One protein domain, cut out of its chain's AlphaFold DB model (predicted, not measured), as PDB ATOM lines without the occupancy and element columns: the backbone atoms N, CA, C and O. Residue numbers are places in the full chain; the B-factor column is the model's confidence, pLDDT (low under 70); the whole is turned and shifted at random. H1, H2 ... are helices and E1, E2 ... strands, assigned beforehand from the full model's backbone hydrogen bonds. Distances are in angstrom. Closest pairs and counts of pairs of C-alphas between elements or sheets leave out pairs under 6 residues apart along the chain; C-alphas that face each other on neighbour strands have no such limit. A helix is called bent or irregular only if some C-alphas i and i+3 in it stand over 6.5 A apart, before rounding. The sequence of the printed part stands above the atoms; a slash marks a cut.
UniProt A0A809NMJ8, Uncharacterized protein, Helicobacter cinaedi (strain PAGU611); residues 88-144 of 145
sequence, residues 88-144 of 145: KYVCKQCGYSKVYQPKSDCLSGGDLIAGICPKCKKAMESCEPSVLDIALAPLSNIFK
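Overview. This is residues 88 to 144 of the 145 residues of an uncharacterized protein of Helicobacter cinaedi (strain PAGU611) (UniProt A0A809NMJ8). A small sheet of three short strands sits in the middle, with H2 passing by its E2 edge and the short helix H1 near one end of it; short or tight links join the parts, and residues 104 to 109 stick out. The 57 printed residues hold three named strands and two named helices, in the order E1 E2 H1 E3 H2, and the antiparallel sheet runs E2 E1 E3. The class is mixed, helices and strands, with under half of the residues in named elements. The whole is compact, with a radius of gyration of the C-alphas of 11.5 A and spans of 27 by 26 by 23 A.

Along the chain. Find C-alpha 88 at (-6.453, 45.192, -16.018), where E1, residues 88 to 90, begins its 6.7 A. E2 is residues 97 to 100, 9.9 A, and E3 is residues 125 to 127, 6.6 A. H1, residues 109 to 114, runs 9.0 A. H2, residues 131 to 142, runs 19.0 A to C-alpha 142 at (-6.899, 62.269, -22.622); it is irregular, but only just, with C-alphas 135 and 138 7.0 A apart.

Arrangement. Look first at the hairpin E1 and E2, antiparallel at 152 degrees, where N 89 and O 98 are 2.8 A apart, within hydrogen-bond range. On the other side of E1, E3 is antiparallel at 139 degrees, with N 127 and O 88 at 2.8 A. E2, H1 and E3 make a split strand-helix-strand unit, two strands running the same way with E1 between them, and its crossover is right-handed. H2 only grazes the sheet with residues 133 to 140; its closest C-alphas to E2 are those of Ala 137 and Val 99, 6.2 A. H1 only grazes it with residues 111 to 114, and H1 and H2 are apart. O i to N i+4 pairs are within range in 1 of 2 in H1 and 4 of 8 in H2.

Size, cuts and confidence. The C-alphas of Cys 94 and Cys 106, the two farthest apart, are 29.5 A apart. The printed part has no cut, and no link is long. Mean pLDDT of the printed part is 79.7; look for values under 70 at residues 105 to 107, 111 and 141 to 144.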
ATOM      1  N   LYS A  88      -5.883  45.222 -14.662       88.69
ATOM      2  CA  LYS A  88      -6.453  45.192 -16.018       88.69
ATOM      3  C   LYS A  88      -7.730  44.360 -16.022       88.69
ATOM      4  O   LYS A  88      -7.734  43.240 -15.537       88.69
ATOM      5  N   TYR A  89      -8.799  44.879 -16.609       88.88
ATOM      6  CA  TYR A  89     -10.054  44.161 -16.818       88.88
ATOM      7  C   TYR A  89     -10.246  43.847 -18.294       88.88
ATOM      8  O   TYR A  89     -10.138  44.748 -19.130       88.88
ATOM      9  N   VAL A  90     -10.589  42.599 -18.619       88.25
ATOM     10  CA  VAL A  90     -10.854  42.142 -19.991       88.25
ATOM     11  C   VAL A  90     -12.234  41.486 -20.076       88.25
ATOM     12  O   VAL A  90     -12.610  40.653 -19.253       88.25
ATOM     13  N   CYS A  91     -13.031  41.873 -21.075       90.62
ATOM     14  CA  CYS A  91     -14.325  41.253 -21.344       90.62
ATOM     15  C   CYS A  91     -14.178  40.112 -22.356       90.62
ATOM     16  O   CYS A  91     -13.882  40.363 -23.523       90.62
ATOM     17  N   LYS A  92     -14.488  38.875 -21.948       87.25
ATOM     18  CA  LYS A  92     -14.450  37.688 -22.826       87.25
ATOM     19  C   LYS A  92     -15.429  37.743 -24.002       87.25
ATOM     20  O   LYS A  92     -15.218  37.067 -24.997       87.25
ATOM     21  N   GLN A  93     -16.500  38.532 -23.896       86.62
ATOM     22  CA  GLN A  93     -17.545  38.569 -24.923       86.62
ATOM     23  C   GLN A  93     -17.272  39.552 -26.062       86.62
ATOM     24  O   GLN A  93     -17.621  39.266 -27.199       86.62
ATOM     25  N   CYS A  94     -16.687  40.716 -25.769       87.12
ATOM     26  CA  CYS A  94     -16.449  41.761 -26.774       87.12
ATOM     27  C   CYS A  94     -14.975  42.131 -26.956       87.12
ATOM     28  O   CYS A  94     -14.676  43.040 -27.726       87.12
ATOM     29  N   GLY A  95     -14.064  41.506 -26.204       83.81
ATOM     30  CA  GLY A  95     -12.633  41.811 -26.240       83.81
ATOM     31  C   GLY A  95     -12.259  43.184 -25.673       83.81
ATOM     32  O   GLY A  95     -11.102  43.585 -25.750       83.81
ATOM     33  N   TYR A  96     -13.210  43.931 -25.100       85.25
ATOM     34  CA  TYR A  96     -12.922  45.234 -24.503       85.25
ATOM     35  C   TYR A  96     -11.999  45.077 -23.294       85.25
ATOM     36  O   TYR A  96     -12.310  44.307 -22.384       85.25
ATOM     37  N   SER A  97     -10.907  45.841 -23.266       86.12
ATOM     38  CA  SER A  97      -9.982  45.902 -22.139       86.12
ATOM     39  C   SER A  97      -9.903  47.316 -21.564       86.12
ATOM     40  O   SER A  97     -10.038  48.312 -22.280       86.12
ATOM     41  N   LYS A  98      -9.726  47.412 -20.246       85.88
ATOM     42  CA  LYS A  98      -9.459  48.674 -19.551       85.88
ATOM     43  C   LYS A  98      -8.501  48.441 -18.394       85.88
ATOM     44  O   LYS A  98      -8.586  47.417 -17.726       85.88
ATOM     45  N   VAL A  99      -7.619  49.397 -18.147       86.75
ATOM     46  CA  VAL A  99      -6.764  49.412 -16.959       86.75
ATOM     47  C   VAL A  99      -7.413  50.336 -15.941       86.75
ATOM     48  O   VAL A  99      -7.815  51.448 -16.281       86.75
ATOM     49  N   TYR A 100      -7.558  49.857 -14.714       85.06
ATOM     50  CA  TYR A 100      -8.120  50.607 -13.606       85.06
ATOM     51  C   TYR A 100      -7.092  50.706 -12.484       85.06
ATOM     52  O   TYR A 100      -6.533  49.694 -12.066       85.06
ATOM     53  N   GLN A 101      -6.846  51.919 -11.999       83.44
ATOM     54  CA  GLN A 101      -5.991  52.156 -10.845       83.44
ATOM     55  C   GLN A 101      -6.861  52.705  -9.710       83.44
ATOM     56  O   GLN A 101      -7.436  53.787  -9.877       83.44
ATOM     57  N   PRO A 102      -7.004  51.973  -8.590       78.69
ATOM     58  CA  PRO A 102      -7.763  52.463  -7.450       78.69
ATOM     59  C   PRO A 102      -7.107  53.728  -6.895       78.69
ATOM     60  O   PRO A 102      -5.885  53.877  -6.921       78.69
ATOM     61  N   LYS A 103      -7.918  54.657  -6.388       73.44
ATOM     62  CA  LYS A 103      -7.401  55.864  -5.720       73.44
ATOM     63  C   LYS A 103      -7.035  55.614  -4.258       73.44
ATOM     64  O   LYS A 103      -6.248  56.370  -3.701       73.44
ATOM     65  N   SER A 104      -7.630  54.597  -3.644       70.56
ATOM     66  CA  SER A 104      -7.484  54.266  -2.230       70.56
ATOM     67  C   SER A 104      -7.488  52.759  -2.024       70.56
ATOM     68  O   SER A 104      -8.098  52.034  -2.805       70.56
ATOM     69  N   ASP A 105      -6.878  52.314  -0.927       63.75
ATOM     70  CA  ASP A 105      -6.909  50.910  -0.499       63.75
ATOM     71  C   ASP A 105      -8.302  50.467  -0.013       63.75
ATOM     72  O   ASP A 105      -8.592  49.274   0.072       63.75
ATOM     73  N   CYS A 106      -9.197  51.415   0.277       69.88
ATOM     74  CA  CYS A 106     -10.601  51.130   0.555       69.88
ATOM     75  C   CYS A 106     -11.391  50.987  -0.755       69.88
ATOM     76  O   CYS A 106     -11.397  51.919  -1.563       69.88
ATOM     77  N   LEU A 107     -12.105  49.864  -0.907       69.75
ATOM     78  CA  LEU A 107     -13.057  49.616  -1.995       69.75
ATOM     79  C   LEU A 107     -14.154  50.691  -2.009       69.75
ATOM     80  O   LEU A 107     -15.005  50.755  -1.123       69.75
ATOM     81  N   SER A 108     -14.145  51.527  -3.039       72.25
ATOM     82  CA  SER A 108     -15.191  52.499  -3.335       72.25
ATOM     83  C   SER A 108     -16.253  51.891  -4.256       72.25
ATOM     84  O   SER A 108     -15.978  50.989  -5.047       72.25
ATOM     85  N   GLY A 109     -17.479  52.427  -4.234       70.62
ATOM     86  CA  GLY A 109     -18.547  51.996  -5.147       70.62
ATOM     87  C   GLY A 109     -18.169  52.108  -6.634       70.62
ATOM     88  O   GLY A 109     -18.646  51.329  -7.456       70.62
ATOM     89  N   GLY A 110     -17.253  53.020  -6.980       71.06
ATOM     90  CA  GLY A 110     -16.689  53.124  -8.330       71.06
ATOM     91  C   GLY A 110     -15.818  51.927  -8.736       71.06
ATOM     92  O   GLY A 110     -15.816  51.550  -9.909       71.06
ATOM     93  N   ASP A 111     -15.147  51.282  -7.777       68.38
ATOM     94  CA  ASP A 111     -14.292  50.110  -8.010       68.38
ATOM     95  C   ASP A 111     -15.133  48.880  -8.383       68.38
ATOM     96  O   ASP A 111     -14.739  48.076  -9.226       68.38
ATOM     97  N   LEU A 112     -16.348  48.775  -7.834       70.19
ATOM     98  CA  LEU A 112     -17.300  47.707  -8.165       70.19
ATOM     99  C   LEU A 112     -17.802  47.829  -9.612       70.19
ATOM    100  O   LEU A 112     -17.908  46.840 -10.338       70.19
ATOM    101  N   ILE A 113     -18.053  49.059 -10.067       77.12
ATOM    102  CA  ILE A 113     -18.481  49.345 -11.444       77.12
ATOM    103  C   ILE A 113     -17.312  49.144 -12.424       77.12
ATOM    104  O   ILE A 113     -17.515  48.815 -13.600       77.12
ATOM    105  N   ALA A 114     -16.064  49.261 -11.955       74.81
ATOM    106  CA  ALA A 114     -14.890  48.940 -12.755       74.81
ATOM    107  C   ALA A 114     -14.865  47.459 -13.187       74.81
ATOM    108  O   ALA A 114     -14.376  47.170 -14.275       74.81
ATOM    109  N   GLY A 115     -15.505  46.544 -12.460       80.44
ATOM    110  CA  GLY A 115     -15.664  45.149 -12.889       80.44
ATOM    111  C   GLY A 115     -16.664  44.929 -14.034       80.44
ATOM    112  O   GLY A 115     -16.767  43.815 -14.539       80.44
ATOM    113  N   ILE A 116     -17.410  45.953 -14.469       85.31
ATOM    114  CA  ILE A 116     -18.497  45.808 -15.450       85.31
ATOM    115  C   ILE A 116     -18.076  46.351 -16.822       85.31
ATOM    116  O   ILE A 116     -17.489  47.434 -16.960       85.31
ATOM    117  N   CYS A 117     -18.397  45.592 -17.872       86.44
ATOM    118  CA  CYS A 117     -18.163  45.994 -19.252       86.44
ATOM    119  C   CYS A 117     -19.167  47.081 -19.682       86.44
ATOM    120  O   CYS A 117     -20.370  46.823 -19.656       86.44
ATOM    121  N   PRO A 118     -18.722  48.250 -20.179       83.31
ATOM    122  CA  PRO A 118     -19.636  49.305 -20.624       83.31
ATOM    123  C   PRO A 118     -20.429  48.921 -21.883       83.31
ATOM    124  O   PRO A 118     -21.525  49.428 -22.092       83.31
ATOM    125  N   LYS A 119     -19.898  48.013 -22.715       85.12
ATOM    126  CA  LYS A 119     -20.552  47.558 -23.954       85.12
ATOM    127  C   LYS A 119     -21.557  46.433 -23.697       85.12
ATOM    128  O   LYS A 119     -22.678  46.484 -24.181       85.12
ATOM    129  N   CYS A 120     -21.150  45.422 -22.930       87.12
ATOM    130  CA  CYS A 120     -21.929  44.192 -22.741       87.12
ATOM    131  C   CYS A 120     -22.680  44.128 -21.406       87.12
ATOM    132  O   CYS A 120     -23.452  43.197 -21.208       87.12
ATOM    133  N   LYS A 121     -22.420  45.056 -20.473       85.94
ATOM    134  CA  LYS A 121     -22.964  45.081 -19.100       85.94
ATOM    135  C   LYS A 121     -22.738  43.796 -18.287       85.94
ATOM    136  O   LYS A 121     -23.414  43.566 -17.293       85.94
ATOM    137  N   LYS A 122     -21.770  42.967 -18.687       87.06
ATOM    138  CA  LYS A 122     -21.363  41.745 -17.974       87.06
ATOM    139  C   LYS A 122     -20.085  41.964 -17.178       87.06
ATOM    140  O   LYS A 122     -19.314  42.876 -17.488       87.06
ATOM    141  N   ALA A 123     -19.873  41.098 -16.191       85.12
ATOM    142  CA  ALA A 123     -18.648  41.054 -15.406       85.12
ATOM    143  C   ALA A 123     -17.421  40.797 -16.304       85.12
ATOM    144  O   ALA A 123     -17.479  40.017 -17.260       85.12
ATOM    145  N   MET A 124     -16.333  41.501 -16.012       88.00
ATOM    146  CA  MET A 124     -15.032  41.391 -16.669       88.00
ATOM    147  C   MET A 124     -14.077  40.586 -15.784       88.00
ATOM    148  O   MET A 124     -14.204  40.593 -14.564       88.00
ATOM    149  N   GLU A 125     -13.109  39.912 -16.399       87.00
ATOM    150  CA  GLU A 125     -12.074  39.164 -15.678       87.00
ATOM    151  C   GLU A 125     -10.868  40.072 -15.412       87.00
ATOM    152  O   GLU A 125     -10.505  40.883 -16.270       87.00
ATOM    153  N   SER A 126     -10.279  39.961 -14.220       85.25
ATOM    154  CA  SER A 126      -9.069  40.689 -13.841       85.25
ATOM    155  C   SER A 126      -7.817  39.939 -14.294       85.25
ATOM    156  O   SER A 126      -7.653  38.760 -13.987       85.25
ATOM    157  N   CYS A 127      -6.909  40.642 -14.959       83.44
ATOM    158  CA  CYS A 127      -5.584  40.167 -15.335       83.44
ATOM    159  C   CYS A 127      -4.520  41.147 -14.827       83.44
ATOM    160  O   CYS A 127      -4.794  42.337 -14.624       83.44
ATOM    161  N   GLU A 128      -3.289  40.668 -14.667       83.19
ATOM    162  CA  GLU A 128      -2.165  41.552 -14.369       83.19
ATOM    163  C   GLU A 128      -1.868  42.459 -15.579       83.19
ATOM    164  O   GLU A 128      -1.797  41.979 -16.717       83.19
ATOM    165  N   PRO A 129      -1.741  43.781 -15.377       83.94
ATOM    166  CA  PRO A 129      -1.361  44.687 -16.449       83.94
ATOM    167  C   PRO A 129       0.119  44.518 -16.804       83.94
ATOM    168  O   PRO A 129       0.973  44.367 -15.931       83.94
ATOM    169  N   SER A 130       0.441  44.623 -18.094       85.94
ATOM    170  CA  SER A 130       1.832  44.765 -18.526       85.94
ATOM    171  C   SER A 130       2.353  46.176 -18.221       85.94
ATOM    172  O   SER A 130       1.578  47.125 -18.096       85.94
ATOM    173  N   VAL A 131       3.676  46.352 -18.156       82.88
ATOM    174  CA  VAL A 131       4.305  47.671 -17.926       82.88
ATOM    175  C   VAL A 131       3.846  48.708 -18.961       82.88
ATOM    176  O   VAL A 131       3.602  49.867 -18.625       82.88
ATOM    177  N   LEU A 132       3.661  48.278 -20.212       83.06
ATOM    178  CA  LEU A 132       3.187  49.135 -21.297       83.06
ATOM    179  C   LEU A 132       1.733  49.582 -21.081       83.06
ATOM    180  O   LEU A 132       1.405  50.746 -21.301       83.06
ATOM    181  N   ASP A 133       0.873  48.680 -20.602       80.12
ATOM    182  CA  ASP A 133      -0.526  48.995 -20.296       80.12
ATOM    183  C   ASP A 133      -0.637  50.067 -19.198       80.12
ATOM    184  O   ASP A 133      -1.486  50.956 -19.280       80.12
ATOM    185  N   ILE A 134       0.239  50.007 -18.188       82.25
ATOM    186  CA  ILE A 134       0.292  50.990 -17.094       82.25
ATOM    187  C   ILE A 134       0.716  52.361 -17.631       82.25
ATOM    188  O   ILE A 134       0.078  53.367 -17.320       82.25
ATOM    189  N   ALA A 135       1.751  52.408 -18.475       80.69
ATOM    190  CA  ALA A 135       2.254  53.657 -19.047       80.69
ATOM    191  C   ALA A 135       1.239  54.344 -19.981       80.69
ATOM    192  O   ALA A 135       1.189  55.572 -20.052       80.69
ATOM    193  N   LEU A 136       0.405  53.566 -20.679       80.12
ATOM    194  CA  LEU A 136      -0.600  54.078 -21.617       80.12
ATOM    195  C   LEU A 136      -1.938  54.443 -20.952       80.12
ATOM    196  O   LEU A 136      -2.737  55.176 -21.544       80.12
ATOM    197  N   ALA A 137      -2.199  53.981 -19.724       77.00
ATOM    198  CA  ALA A 137      -3.458  54.242 -19.026       77.00
ATOM    199  C   ALA A 137      -3.784  55.749 -18.871       77.00
ATOM    200  O   ALA A 137      -4.915  56.131 -19.195       77.00
ATOM    201  N   PRO A 138      -2.838  56.638 -18.490       76.31
ATOM    202  CA  PRO A 138      -3.094  58.078 -18.395       76.31
ATOM    203  C   PRO A 138      -3.455  58.715 -19.742       76.31
ATOM    204  O   PRO A 138      -4.338  59.570 -19.805       76.31
ATOM    205  N   LEU A 139      -2.820  58.265 -20.829       71.44
ATOM    206  CA  LEU A 139      -3.054  58.782 -22.180       71.44
ATOM    207  C   LEU A 139      -4.453  58.419 -22.688       71.44
ATOM    208  O   LEU A 139      -5.118  59.243 -23.314       71.44
ATOM    209  N   SER A 140      -4.944  57.222 -22.359       70.06
ATOM    210  CA  SER A 140      -6.282  56.780 -22.771       70.06
ATOM    211  C   SER A 140      -7.417  57.671 -22.241       70.06
ATOM    212  O   SER A 140      -8.456  57.799 -22.888       70.06
ATOM    213  N   ASN A 141      -7.209  58.332 -21.095       64.44
ATOM    214  CA  ASN A 141      -8.168  59.278 -20.523       64.44
ATOM    215  C   ASN A 141      -8.153  60.639 -21.237       64.44
ATOM    216  O   ASN A 141      -9.169  61.329 -21.238       64.44
ATOM    217  N   ILE A 142      -7.036  61.014 -21.866       69.69
ATOM    218  CA  ILE A 142      -6.899  62.269 -22.622       69.69
ATOM    219  C   ILE A 142      -7.609  62.161 -23.975       69.69
ATOM    220  O   ILE A 142      -8.287  63.095 -24.386       69.69
ATOM    221  N   PHE A 143      -7.514  61.006 -24.638       61.41
ATOM    222  CA  PHE A 143      -8.163  60.758 -25.932       61.41
ATOM    223  C   PHE A 143      -9.671  60.466 -25.843       61.41
ATOM    224  O   PHE A 143     -10.339  60.403 -26.869       61.41
ATOM    225  N   LYS A 144     -10.220  60.284 -24.636       55.75
ATOM    226  CA  LYS A 144     -11.666  60.107 -24.402       55.75
ATOM    227  C   LYS A 144     -12.438  61.426 -24.231       55.75
ATOM    228  O   LYS A 144     -13.612  61.368 -23.867       55.75
TER     229      LYS A 144